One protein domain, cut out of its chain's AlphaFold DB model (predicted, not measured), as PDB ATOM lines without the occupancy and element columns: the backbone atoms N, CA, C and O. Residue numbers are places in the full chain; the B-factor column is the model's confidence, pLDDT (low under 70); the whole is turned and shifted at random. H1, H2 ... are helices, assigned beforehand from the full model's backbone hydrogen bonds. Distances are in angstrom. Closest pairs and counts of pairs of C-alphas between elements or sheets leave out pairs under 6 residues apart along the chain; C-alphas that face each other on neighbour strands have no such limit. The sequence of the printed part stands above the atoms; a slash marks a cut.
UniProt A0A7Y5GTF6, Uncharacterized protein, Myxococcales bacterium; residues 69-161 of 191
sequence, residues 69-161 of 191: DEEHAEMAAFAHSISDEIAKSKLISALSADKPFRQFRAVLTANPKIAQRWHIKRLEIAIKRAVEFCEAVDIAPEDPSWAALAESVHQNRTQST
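This is residues 69 to 161 of the 191 residues of an uncharacterized protein of Myxococcales bacterium (UniProt A0A7Y5GTF6). Three helices, H1, H2 and H3, make a small up-and-down bundle at one end, and the long helix H4 runs away from it as an arm. At the far end of H4 the chain turns, and the short helix H5 folds back toward H4 at a wide angle, while residues 132 to 138, of which 132 to 136 belong to H4, stick out. You are reading 93 printed residues with five named helices, H1 to H5 in chain order, and no named strand; the class is all helix. The whole is loose, with a radius of gyration of the C-alphas of 15.3 A, and only just elongated, spanning 42 by 27 by 18 A.

Find C-alpha 69 at (219.939, 158.411, 208.323); from there H1 runs through residues 69 to 80, 16.5 A from first to last C-alpha. Next come H2, residues 85 to 95, 15.3 A, and H3, residues 100 to 110, 15.5 A. Look for C-alpha 112 at (208.229, 180.447, 207.234), where H4, residues 112 to 136, begins its 35.9 A. H5, residues 145 to 155, spans 14.7 A and ends with C-alpha 155 at (211.977, 172.393, 230.369).

Begin with the bundle of H1, H2 and H3, up and down, each helix running against the one before it. H1 and H2 form a helical hairpin and touch, closest at the C-alphas of Ala 79 and Lys 88, 5.4 A apart, at a shallow tilt of 15 degrees, opposite ways. H2 and H3 are a second helical hairpin, with the C-alphas of Ala 94 and Gln 103 closest at 5.1 A; their shallow tilt of 34 degrees is only just short of steep. H1 and H3 are close but not clearly touching, the closest C-alphas being those of His 72 and Phe 101, 7.6 A apart. H4 only just touches H3, with 3 pairs of C-alphas within 8 A, and only at the corner by their link; its residues 114 to 115 alone take part, and the C-alphas of Leu 108 and Ala 115 are closest, 4.7 A apart. Farther along, residues 124 to 128 of H4 alone touch H5, only just, with 3 pairs within 8 A; the closest C-alphas are those of Glu 124 and Val 153, 6.3 A apart, at a steep tilt of 56 degrees, opposite ways. H5 is apart from H1, H2 and H3. In H1, H2, H3, H4 and H5 every O i to N i+4 pair is within hydrogen-bond range.

The two C-alphas farthest apart are those of Ile 86 and Asp 138, 44.9 A. The printed part has no cut and no long link. Read the B-factor column with care at residues 140 to 161, where pLDDT is under 70; its mean over the printed part is 82.4.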
ATOM      1  N   ASP A  69     221.022 159.202 207.743       92.00
ATOM      2  CA  ASP A  69     219.939 158.411 208.323       92.00
ATOM      3  C   ASP A  69     219.459 159.059 209.628       92.00
ATOM      4  O   ASP A  69     218.252 159.192 209.850       92.00
ATOM      5  N   GLU A  70     220.389 159.568 210.437       91.38
ATOM      6  CA  GLU A  70     220.111 160.393 211.609       91.38
ATOM      7  C   GLU A  70     219.396 161.699 211.219       91.38
ATOM      8  O   GLU A  70     218.349 162.013 211.791       91.38
ATOM      9  N   GLU A  71     219.882 162.435 210.205       91.56
ATOM     10  CA  GLU A  71     219.219 163.663 209.726       91.56
ATOM     11  C   GLU A  71     217.797 163.351 209.238       91.56
ATOM     12  O   GLU A  71     216.851 164.073 209.568       91.56
ATOM     13  N   HIS A  72     217.606 162.253 208.500       94.69
ATOM     14  CA  HIS A  72     216.278 161.836 208.044       94.69
ATOM     15  C   HIS A  72     215.347 161.520 209.219       94.69
ATOM     16  O   HIS A  72     214.215 162.016 209.255       94.69
ATOM     17  N   ALA A  73     215.830 160.775 210.216       95.12
ATOM     18  CA  ALA A  73     215.067 160.438 211.411       95.12
ATOM     19  C   ALA A  73     214.653 161.689 212.205       95.12
ATOM     20  O   ALA A  73     213.497 161.803 212.631       95.12
ATOM     21  N   GLU A  74     215.545 162.670 212.356       94.19
ATOM     22  CA  GLU A  74     215.241 163.947 213.011       94.19
ATOM     23  C   GLU A  74     214.183 164.754 212.252       94.19
ATOM     24  O   GLU A  74     213.256 165.313 212.853       94.19
ATOM     25  N   MET A  75     214.284 164.793 210.921       96.06
ATOM     26  CA  MET A  75     213.299 165.455 210.066       96.06
ATOM     27  C   MET A  75     211.932 164.770 210.150       96.06
ATOM     28  O   MET A  75     210.907 165.456 210.225       96.06
ATOM     29  N   ALA A  76     211.901 163.435 210.189       97.38
ATOM     30  CA  ALA A  76     210.679 162.655 210.351       97.38
ATOM     31  C   ALA A  76     210.033 162.910 211.719       97.38
ATOM     32  O   ALA A  76     208.846 163.245 211.796       97.38
ATOM     33  N   ALA A  77     210.816 162.850 212.799       96.69
ATOM     34  CA  ALA A  77     210.348 163.155 214.149       96.69
ATOM     35  C   ALA A  77     209.774 164.578 214.240       96.69
ATOM     36  O   ALA A  77     208.707 164.796 214.824       96.69
ATOM     37  N   PHE A  78     210.431 165.556 213.607       96.62
ATOM     38  CA  PHE A  78     209.907 166.913 213.528       96.62
ATOM     39  C   PHE A  78     208.598 166.988 212.744       96.62
ATOM     40  O   PHE A  78     207.657 167.611 213.234       96.62
ATOM     41  N   ALA A  79     208.503 166.348 211.576       97.19
ATOM     42  CA  ALA A  79     207.278 166.326 210.779       97.19
ATOM     43  C   ALA A  79     206.090 165.785 211.593       97.19
ATOM     44  O   ALA A  79     205.027 166.409 211.621       97.19
ATOM     45  N   HIS A  80     206.293 164.699 212.346       96.56
ATOM     46  CA  HIS A  80     205.281 164.127 213.238       96.56
ATOM     47  C   HIS A  80     204.900 165.034 214.422       96.56
ATOM     48  O   HIS A  80     203.790 164.922 214.937       96.56
ATOM     49  N   SER A  81     205.773 165.962 214.826       95.50
ATOM     50  CA  SER A  81     205.513 166.931 215.904       95.50
ATOM     51  C   SER A  81     204.640 168.129 215.485       95.50
ATOM     52  O   SER A  81     204.235 168.943 216.326       95.50
ATOM     53  N   ILE A  82     204.368 168.289 214.186       95.50
ATOM     54  CA  ILE A  82     203.586 169.408 213.657       95.50
ATOM     55  C   ILE A  82     202.089 169.160 213.863       95.50
ATOM     56  O   ILE A  82     201.538 168.176 213.392       95.50
ATOM     57  N   SER A  83     201.423 170.098 214.540       93.19
ATOM     58  CA  SER A  83     199.979 170.033 214.820       93.19
ATOM     59  C   SER A  83     199.093 170.401 213.624       93.19
ATOM     60  O   SER A  83     197.931 170.020 213.585       93.19
ATOM     61  N   ASP A  84     199.611 171.176 212.669       93.56
ATOM     62  CA  ASP A  84     198.904 171.476 211.419       93.56
ATOM     63  C   ASP A  84     198.967 170.244 210.509       93.56
ATOM     64  O   ASP A  84     200.013 169.954 209.925       93.56
ATOM     65  N   GLU A  85     197.854 169.520 210.395       95.75
ATOM     66  CA  GLU A  85     197.779 168.264 209.642       95.75
ATOM     67  C   GLU A  85     198.087 168.436 208.145       95.75
ATOM     68  O   GLU A  85     198.665 167.535 207.533       95.75
ATOM     69  N   ILE A  86     197.792 169.598 207.547       95.94
ATOM     70  CA  ILE A  86     198.123 169.856 206.137       95.94
ATOM     71  C   ILE A  86     199.639 169.972 205.989       95.94
ATOM     72  O   ILE A  86     200.236 169.362 205.099       95.94
ATOM     73  N   ALA A  87     200.277 170.756 206.854       94.62
ATOM     74  CA  ALA A  87     201.719 170.930 206.796       94.62
ATOM     75  C   ALA A  87     202.485 169.660 207.189       94.62
ATOM     76  O   ALA A  87     203.463 169.311 206.530       94.62
ATOM     77  N   LYS A  88     202.015 168.943 208.213       97.25
ATOM     78  CA  LYS A  88     202.530 167.631 208.618       97.25
ATOM     79  C   LYS A  88     202.483 166.638 207.462       97.25
ATOM     80  O   LYS A  88     203.511 166.054 207.131       97.25
ATOM     81  N   SER A  89     201.335 166.510 206.796       97.44
ATOM     82  CA  SER A  89     201.180 165.630 205.631       97.44
ATOM     83  C   SER A  89     202.157 165.990 204.504       97.44
ATOM     84  O   SER A  89     202.833 165.113 203.968       97.44
ATOM     85  N   LYS A  90     202.337 167.287 204.205       97.62
ATOM     86  CA  LYS A  90     203.322 167.748 203.209       97.62
ATOM     87  C   LYS A  90     204.762 167.395 203.586       97.62
ATOM     88  O   LYS A  90     205.515 166.966 202.718       97.62
ATOM     89  N   LEU A  91     205.152 167.577 204.848       97.94
ATOM     90  CA  LEU A  91     206.501 167.247 205.318       97.94
ATOM     91  C   LEU A  91     206.764 165.738 205.271       97.94
ATOM     92  O   LEU A  91     207.807 165.329 204.773       97.94
ATOM     93  N   ILE A  92     205.811 164.919 205.726       97.88
ATOM     94  CA  ILE A  92     205.917 163.453 205.673       97.88
ATOM     95  C   ILE A  92     206.012 162.985 204.218       97.88
ATOM     96  O   ILE A  92     206.919 162.239 203.866       97.88
ATOM     97  N   SER A  93     205.131 163.482 203.344       97.62
ATOM     98  CA  SER A  93     205.172 163.145 201.918       97.62
ATOM     99  C   SER A  93     206.488 163.563 201.263       97.62
ATOM    100  O   SER A  93     206.969 162.852 200.386       97.62
ATOM    101  N   ALA A  94     207.070 164.693 201.667       97.62
ATOM    102  CA  ALA A  94     208.359 165.140 201.157       97.62
ATOM    103  C   ALA A  94     209.507 164.200 201.564       97.62
ATOM    104  O   ALA A  94     210.413 163.989 200.764       97.62
ATOM    105  N   LEU A  95     209.458 163.614 202.765       97.31
ATOM    106  CA  LEU A  95     210.477 162.681 203.263       97.31
ATOM    107  C   LEU A  95     210.421 161.290 202.624       97.31
ATOM    108  O   LEU A  95     211.423 160.579 202.655       97.31
ATOM    109  N   SER A  96     209.285 160.928 202.029       95.69
ATOM    110  CA  SER A  96     209.121 159.686 201.259       95.69
ATOM    111  C   SER A  96     209.335 159.869 199.752       95.69
ATOM    112  O   SER A  96     209.230 158.904 199.001       95.69
ATOM    113  N   ALA A  97     209.576 161.098 199.288       95.25
ATOM    114  CA  ALA A  97     209.746 161.411 197.873       95.25
ATOM    115  C   ALA A  97     211.213 161.320 197.431       95.25
ATOM    116  O   ALA A  97     212.136 161.319 198.247       95.25
ATOM    117  N   ASP A  98     211.436 161.357 196.116       94.38
ATOM    118  CA  ASP A  98     212.779 161.512 195.564       94.38
ATOM    119  C   ASP A  98     213.443 162.794 196.075       94.38
ATOM    120  O   ASP A  98     212.877 163.894 196.011       94.38
ATOM    121  N   LYS A  99     214.702 162.653 196.505       94.56
ATOM    122  CA  LYS A  99     215.517 163.728 197.096       94.56
ATOM    123  C   LYS A  99     214.835 164.313 198.348       94.56
ATOM    124  O   LYS A  99     214.549 165.517 198.377       94.56
ATOM    125  N   PRO A 100     214.618 163.495 199.396       96.19
ATOM    126  CA  PRO A 100     213.758 163.842 200.528       96.19
ATOM    127  C   PRO A 100     214.206 165.113 201.259       96.19
ATOM    128  O   PRO A 100     213.396 166.006 201.514       96.19
ATOM    129  N   PHE A 101     215.515 165.281 201.473       94.38
ATOM    130  CA  PHE A 101     216.083 166.486 202.088       94.38
ATOM    131  C   PHE A 101     215.732 167.768 201.328       94.38
ATOM    132  O   PHE A 101     215.356 168.783 201.920       94.38
ATOM    133  N   ARG A 102     215.823 167.728 199.993       95.75
ATOM    134  CA  ARG A 102     215.512 168.876 199.133       95.75
ATOM    135  C   ARG A 102     214.023 169.204 199.188       95.75
ATOM    136  O   ARG A 102     213.672 170.376 199.294       95.75
ATOM    137  N   GLN A 103     213.165 168.189 199.114       97.12
ATOM    138  CA  GLN A 103     211.714 168.377 199.126       97.12
ATOM    139  C   GLN A 103     211.231 168.912 200.472       97.12
ATOM    140  O   GLN A 103     210.460 169.868 200.517       97.12
ATOM    141  N   PHE A 104     211.742 168.374 201.577       97.44
ATOM    142  CA  PHE A 104     211.403 168.867 202.905       97.44
ATOM    143  C   PHE A 104     211.808 170.334 203.069       97.44
ATOM    144  O   PHE A 104     210.994 171.160 203.482       97.44
ATOM    145  N   ARG A 105     213.034 170.699 202.660       94.88
ATOM    146  CA  ARG A 105     213.492 172.098 202.668       94.88
ATOM    147  C   ARG A 105     212.606 172.990 201.792       94.88
ATOM    148  O   ARG A 105     212.313 174.112 202.195       94.88
ATOM    149  N   ALA A 106     212.109 172.499 200.656       96.62
ATOM    150  CA  ALA A 106     211.159 173.241 199.826       96.62
ATOM    151  C   ALA A 106     209.827 173.511 200.556       96.62
ATOM    152  O   ALA A 106     209.314 174.631 200.502       96.62
ATOM    153  N   VAL A 107     209.302 172.529 201.298       96.75
ATOM    154  CA  VAL A 107     208.108 172.716 202.144       96.75
ATOM    155  C   VAL A 107     208.363 173.761 203.232       96.75
ATOM    156  O   VAL A 107     207.498 174.606 203.472       96.75
ATOM    157  N   LEU A 108     209.543 173.755 203.860       95.44
ATOM    158  CA  LEU A 108     209.917 174.772 204.847       95.44
ATOM    159  C   LEU A 108     209.992 176.174 204.235       95.44
ATOM    160  O   LEU A 108     209.431 177.108 204.803       95.44
ATOM    161  N   THR A 109     210.623 176.329 203.068       94.38
ATOM    162  CA  THR A 109     210.721 177.620 202.365       94.38
ATOM    163  C   THR A 109     209.344 178.211 202.070       94.38
ATOM    164  O   THR A 109     209.139 179.412 202.229       94.38
ATOM    165  N   ALA A 110     208.373 177.371 201.707       94.06
ATOM    166  CA  ALA A 110     206.994 177.797 201.487       94.06
ATOM    167  C   ALA A 110     206.231 178.135 202.788       94.06
ATOM    168  O   ALA A 110     205.169 178.750 202.727       94.06
ATOM    169  N   ASN A 111     206.743 177.745 203.962       93.25
ATOM    170  CA  ASN A 111     206.072 177.895 205.257       93.25
ATOM    171  C   ASN A 111     207.018 178.479 206.330       93.25
ATOM    172  O   ASN A 111     207.493 177.744 207.204       93.25
ATOM    173  N   PRO A 112     207.238 179.810 206.357       90.38
ATOM    174  CA  PRO A 112     208.229 180.447 207.234       90.38
ATOM    175  C   PRO A 112     208.052 180.157 208.733       90.38
ATOM    176  O   PRO A 112     209.030 179.980 209.459       90.38
ATOM    177  N   LYS A 113     206.803 180.050 209.212       87.94
ATOM    178  CA  LYS A 113     206.516 179.707 210.617       87.94
ATOM    179  C   LYS A 113     207.033 178.313 210.983       87.94
ATOM    180  O   LYS A 113     207.551 178.113 212.077       87.94
ATOM    181  N   ILE A 114     206.902 177.352 210.070       91.94
ATOM    182  CA  ILE A 114     207.352 175.972 210.275       91.94
ATOM    183  C   ILE A 114     208.861 175.885 210.099       91.94
ATOM    184  O   ILE A 114     209.517 175.253 210.921       91.94
ATOM    185  N   ALA A 115     209.422 176.588 209.111       90.56
ATOM    186  CA  ALA A 115     210.867 176.726 208.966       90.56
ATOM    187  C   ALA A 115     211.502 177.207 210.271       90.56
ATOM    188  O   ALA A 115     212.465 176.616 210.743       90.56
ATOM    189  N   GLN A 116     210.930 178.220 210.912       85.94
ATOM    190  CA  GLN A 116     211.454 178.711 212.177       85.94
ATOM    191  C   GLN A 116     211.383 177.680 213.308       85.94
ATOM    192  O   GLN A 116     212.340 177.546 214.065       85.94
ATOM    193  N   ARG A 117     210.282 176.924 213.406       89.69
ATOM    194  CA  ARG A 117     210.178 175.810 214.361       89.69
ATOM    195  C   ARG A 117     211.249 174.751 214.106       89.69
ATOM    196  O   ARG A 117     211.821 174.242 215.061       89.69
ATOM    197  N   TRP A 118     211.535 174.456 212.841       92.50
ATOM    198  CA  TRP A 118     212.593 173.525 212.460       92.50
ATOM    199  C   TRP A 118     213.980 174.037 212.855       92.50
ATOM    200  O   TRP A 118     214.760 173.284 213.420       92.50
ATOM    201  N   HIS A 119     214.277 175.322 212.635       86.12
ATOM    202  CA  HIS A 119     215.561 175.909 213.042       86.12
ATOM    203  C   HIS A 119     215.766 175.837 214.557       86.12
ATOM    204  O   HIS A 119     216.854 175.492 215.004       86.12
ATOM    205  N   ILE A 120     214.717 176.116 215.339       84.25
ATOM    206  CA  ILE A 120     214.760 175.952 216.796       84.25
ATOM    207  C   ILE A 120     215.051 174.491 217.142       84.25
ATOM    208  O   ILE A 120     215.972 174.228 217.904       84.25
ATOM    209  N   LYS A 121     214.345 173.541 216.516       87.75
ATOM    210  CA  LYS A 121     214.571 172.114 216.759       87.75
ATOM    211  C   LYS A 121     216.005 171.678 216.432       87.75
ATOM    212  O   LYS A 121     216.612 170.966 217.221       87.75
ATOM    213  N   ARG A 122     216.565 172.135 215.308       88.00
ATOM    214  CA  ARG A 122     217.967 171.864 214.947       88.00
ATOM    215  C   ARG A 122     218.946 172.446 215.960       88.00
ATOM    216  O   ARG A 122     219.936 171.801 216.275       88.00
ATOM    217  N   LEU A 123     218.669 173.642 216.478       84.06
ATOM    218  CA  LEU A 123     219.499 174.253 217.512       84.06
ATOM    219  C   LEU A 123     219.457 173.446 218.816       84.06
ATOM    220  O   LEU A 123     220.504 173.212 219.403       84.06
ATOM    221  N   GLU A 124     218.281 172.982 219.245       85.00
ATOM    222  CA  GLU A 124     218.140 172.116 220.429       85.00
ATOM    223  C   GLU A 124     218.980 170.839 220.303       85.00
ATOM    224  O   GLU A 124     219.659 170.438 221.245       85.00
ATOM    225  N   ILE A 125     218.948 170.215 219.125       87.31
ATOM    226  CA  ILE A 125     219.724 169.010 218.815       87.31
ATOM    227  C   ILE A 125     221.222 169.319 218.830       87.31
ATOM    228  O   ILE A 125     221.980 168.610 219.483       87.31
ATOM    229  N   ALA A 126     221.648 170.397 218.167       86.56
ATOM    230  CA  ALA A 126     223.048 170.812 218.143       86.56
ATOM    231  C   ALA A 126     223.581 171.121 219.548       86.56
ATOM    232  O   ALA A 126     224.690 170.714 219.872       86.56
ATOM    233  N   ILE A 127     222.784 171.778 220.400       84.94
ATOM    234  CA  ILE A 127     223.135 172.023 221.807       84.94
ATOM    235  C   ILE A 127     223.322 170.701 222.542       84.94
ATOM    236  O   ILE A 127     224.343 170.518 223.198       84.94
ATOM    237  N   LYS A 128     222.366 169.774 222.417       84.62
ATOM    238  CA  LYS A 128     222.457 168.464 223.068       84.62
ATOM    239  C   LYS A 128     223.740 167.730 222.658       84.62
ATOM    240  O   LYS A 128     224.484 167.298 223.528       84.62
ATOM    241  N   ARG A 129     224.022 167.647 221.354       87.88
ATOM    242  CA  ARG A 129     225.220 166.970 220.831       87.88
ATOM    243  C   ARG A 129     226.512 167.663 221.254       87.88
ATOM    244  O   ARG A 129     227.471 166.984 221.592       87.88
ATOM    245  N   ALA A 130     226.533 168.995 221.276       86.31
ATOM    246  CA  ALA A 130     227.686 169.754 221.744       86.31
ATOM    247  C   ALA A 130     227.989 169.488 223.223       86.31
ATOM    248  O   ALA A 130     229.150 169.321 223.575       86.31
ATOM    249  N   VAL A 131     226.958 169.404 224.071       82.44
ATOM    250  CA  VAL A 131     227.122 169.047 225.488       82.44
ATOM    251  C   VAL A 131     227.653 167.621 225.626       82.44
ATOM    252  O   VAL A 131     228.681 167.433 226.265       82.44
ATOM    253  N   GLU A 132     227.015 166.644 224.973       86.06
ATOM    254  CA  GLU A 132     227.447 165.237 225.010       86.06
ATOM    255  C   GLU A 132     228.894 165.068 224.516       86.06
ATOM    256  O   GLU A 132     229.670 164.311 225.096       86.06
ATOM    257  N   PHE A 133     229.280 165.806 223.473       88.69
ATOM    258  CA  PHE A 133     230.641 165.811 222.952       88.69
ATOM    259  C   PHE A 133     231.637 166.400 223.953       88.69
ATOM    260  O   PHE A 133     232.635 165.753 224.246       88.69
ATOM    261  N   CYS A 134     231.354 167.580 224.514       84.38
ATOM    262  CA  CYS A 134     232.205 168.215 225.524       84.38
ATOM    263  C   CYS A 134     232.384 167.340 226.774       84.38
ATOM    264  O   CYS A 134     233.500 167.219 227.276       84.38
ATOM    265  N   GLU A 135     231.312 166.701 227.253       83.62
ATOM    266  CA  GLU A 135     231.360 165.761 228.380       83.62
ATOM    267  C   GLU A 135     232.231 164.539 228.066       83.62
ATOM    268  O   GLU A 135     233.026 164.118 228.905       83.62
ATOM    269  N   ALA A 136     232.128 163.991 226.851       86.56
ATOM    270  CA  ALA A 136     232.920 162.838 226.428       86.56
ATOM    271  C   ALA A 136     234.430 163.126 226.367       86.56
ATOM    272  O   ALA A 136     235.230 162.207 226.539       86.56
ATOM    273  N   VAL A 137     234.816 164.384 226.136       85.50
ATOM    274  CA  VAL A 137     236.221 164.814 225.999       85.50
ATOM    275  C   VAL A 137     236.739 165.587 227.218       85.50
ATOM    276  O   VAL A 137     237.837 166.130 227.171       85.50
ATOM    277  N   ASP A 138     235.958 165.629 228.305       82.44
ATOM    278  CA  ASP A 138     236.258 166.332 229.564       82.44
ATOM    279  C   ASP A 138     236.610 167.825 229.385       82.44
ATOM    280  O   ASP A 138     237.471 168.385 230.069       82.44
ATOM    281  N   ILE A 139     235.925 168.498 228.454       77.81
ATOM    282  CA  ILE A 139     236.081 169.938 228.223       77.81
ATOM    283  C   ILE A 139     234.890 170.696 228.801       77.81
ATOM    284  O   ILE A 139     233.733 170.462 228.455       77.81
ATOM    285  N   ALA A 140     235.185 171.675 229.655       67.38
ATOM    286  CA  ALA A 140     234.184 172.605 230.153       67.38
ATOM    287  C   ALA A 140     234.004 173.773 229.162       67.38
ATOM    288  O   ALA A 140     234.988 174.450 228.864       67.38
ATOM    289  N   PRO A 141     232.782 174.058 228.677       63.38
ATOM    290  CA  PRO A 141     232.531 175.238 227.854       63.38
ATOM    291  C   PRO A 141     232.798 176.535 228.637       63.38
ATOM    292  O   PRO A 141     232.614 176.585 229.854       63.38
ATOM    293  N   GLU A 142     233.190 177.601 227.931       61.69
ATOM    294  CA  GLU A 142     233.585 178.891 228.532       61.69
ATOM    295  C   GLU A 142     232.467 179.552 229.366       61.69
ATOM    296  O   GLU A 142     232.751 180.286 230.313       61.69
ATOM    297  N   ASP A 143     231.194 179.280 229.049       60.59
ATOM    298  CA  ASP A 143     230.035 179.896 229.702       60.59
ATOM    299  C   ASP A 143     229.143 178.865 230.444       60.59
ATOM    300  O   ASP A 143     228.519 178.012 229.800       60.59
ATOM    301  N   PRO A 144     228.997 178.958 231.787       51.88
ATOM    302  CA  PRO A 144     228.081 178.141 232.592       51.88
ATOM    303  C   PRO A 144     226.586 178.346 232.273       51.88
ATOM    304  O   PRO A 144     225.750 177.581 232.759       51.88
ATOM    305  N   SER A 145     226.219 179.326 231.433       57.22
ATOM    306  CA  SER A 145     224.852 179.475 230.907       57.22
ATOM    307  C   SER A 145     224.385 178.274 230.065       57.22
ATOM    308  O   SER A 145     223.186 178.144 229.799       57.22
ATOM    309  N   TRP A 146     225.298 177.344 229.738       58.12
ATOM    310  CA  TRP A 146     225.007 176.028 229.164       58.12
ATOM    311  C   TRP A 146     223.957 175.255 229.968       58.12
ATOM    312  O   TRP A 146     223.045 174.694 229.367       58.12
ATOM    313  N   ALA A 147     224.042 175.258 231.306       52.00
ATOM    314  CA  ALA A 147     223.147 174.478 232.157       52.00
ATOM    315  C   ALA A 147     221.737 175.046 232.044       52.00
ATOM    316  O   ALA A 147     220.796 174.314 231.788       52.00
ATOM    317  N   ALA A 148     221.611 176.374 232.065       54.88
ATOM    318  CA  ALA A 148     220.345 177.060 231.850       54.88
ATOM    319  C   ALA A 148     219.791 176.870 230.423       54.88
ATOM    320  O   ALA A 148     218.576 176.885 230.233       54.88
ATOM    321  N   LEU A 149     220.634 176.677 229.402       54.47
ATOM    322  CA  LEU A 149     220.207 176.401 228.025       54.47
ATOM    323  C   LEU A 149     219.780 174.949 227.830       54.47
ATOM    324  O   LEU A 149     218.688 174.719 227.328       54.47
ATOM    325  N   ALA A 150     220.586 173.984 228.261       51.81
ATOM    326  CA  ALA A 150     220.238 172.568 228.241       51.81
ATOM    327  C   ALA A 150     218.986 172.308 229.092       51.81
ATOM    328  O   ALA A 150     218.058 171.635 228.648       51.81
ATOM    329  N   GLU A 151     218.901 172.936 230.266       50.41
ATOM    330  CA  GLU A 151     217.760 172.846 231.169       50.41
ATOM    331  C   GLU A 151     216.542 173.604 230.633       50.41
ATOM    332  O   GLU A 151     215.435 173.085 230.713       50.41
ATOM    333  N   SER A 152     216.700 174.755 229.967       52.22
ATOM    334  CA  SER A 152     215.571 175.428 229.300       52.22
ATOM    335  C   SER A 152     215.115 174.727 228.020       52.22
ATOM    336  O   SER A 152     213.923 174.756 227.734       52.22
ATOM    337  N   VAL A 153     215.996 174.058 227.275       50.66
ATOM    338  CA  VAL A 153     215.632 173.172 226.155       50.66
ATOM    339  C   VAL A 153     214.909 171.927 226.677       50.66
ATOM    340  O   VAL A 153     213.937 171.477 226.070       50.66
ATOM    341  N   HIS A 154     215.315 171.406 227.837       43.88
ATOM    342  CA  HIS A 154     214.649 170.287 228.502       43.88
ATOM    343  C   HIS A 154     213.289 170.684 229.115       43.88
ATOM    344  O   HIS A 154     212.337 169.906 229.064       43.88
ATOM    345  N   GLN A 155     213.164 171.905 229.652       44.00
ATOM    346  CA  GLN A 155     211.977 172.393 230.369       44.00
ATOM    347  C   GLN A 155     210.978 173.174 229.491       44.00
ATOM    348  O   GLN A 155     209.787 173.189 229.804       44.00
ATOM    349  N   ASN A 156     211.393 173.800 228.380       40.22
ATOM    350  CA  ASN A 156     210.514 174.620 227.537       40.22
ATOM    351  C   ASN A 156     210.264 174.016 226.152       40.22
ATOM    352  O   ASN A 156     210.959 174.282 225.179       40.22
ATOM    353  N   ARG A 157     209.100 173.370 226.027       45.19
ATOM    354  CA  ARG A 157     208.392 173.109 224.757       45.19
ATOM    355  C   ARG A 157     207.927 174.382 224.011       45.19
ATOM    356  O   ARG A 157     207.151 174.277 223.060       45.19
ATOM    357  N   THR A 158     208.326 175.591 224.422       40.56
ATOM    358  CA  THR A 158     207.791 176.858 223.894       40.56
ATOM    359  C   THR A 158     208.860 177.716 223.206       40.56
ATOM    360  O   THR A 158     209.881 178.095 223.763       40.56
ATOM    361  N   GLN A 159     208.564 178.073 221.953       45.00
ATOM    362  CA  GLN A 159     209.414 178.704 220.924       45.00
ATOM    363  C   GLN A 159     209.981 180.108 221.259       45.00
ATOM    364  O   GLN A 159     210.520 180.782 220.379       45.00
ATOM    365  N   SER A 160     209.814 180.599 222.489       42.47
ATOM    366  CA  SER A 160     210.095 181.991 222.873       42.47
ATOM    367  C   SER A 160     211.544 182.230 223.317       42.47
ATOM    368  O   SER A 160     212.134 183.252 222.965       42.47
ATOM    369  N   THR A 161     212.150 181.293 224.044       48.66
ATOM    370  CA  THR A 161     213.499 181.429 224.624       48.66
ATOM    371  C   THR A 161     214.612 181.316 223.582       48.66
ATOM    372  O   THR A 161     215.502 182.166 223.553       48.66
TER     373      THR A 161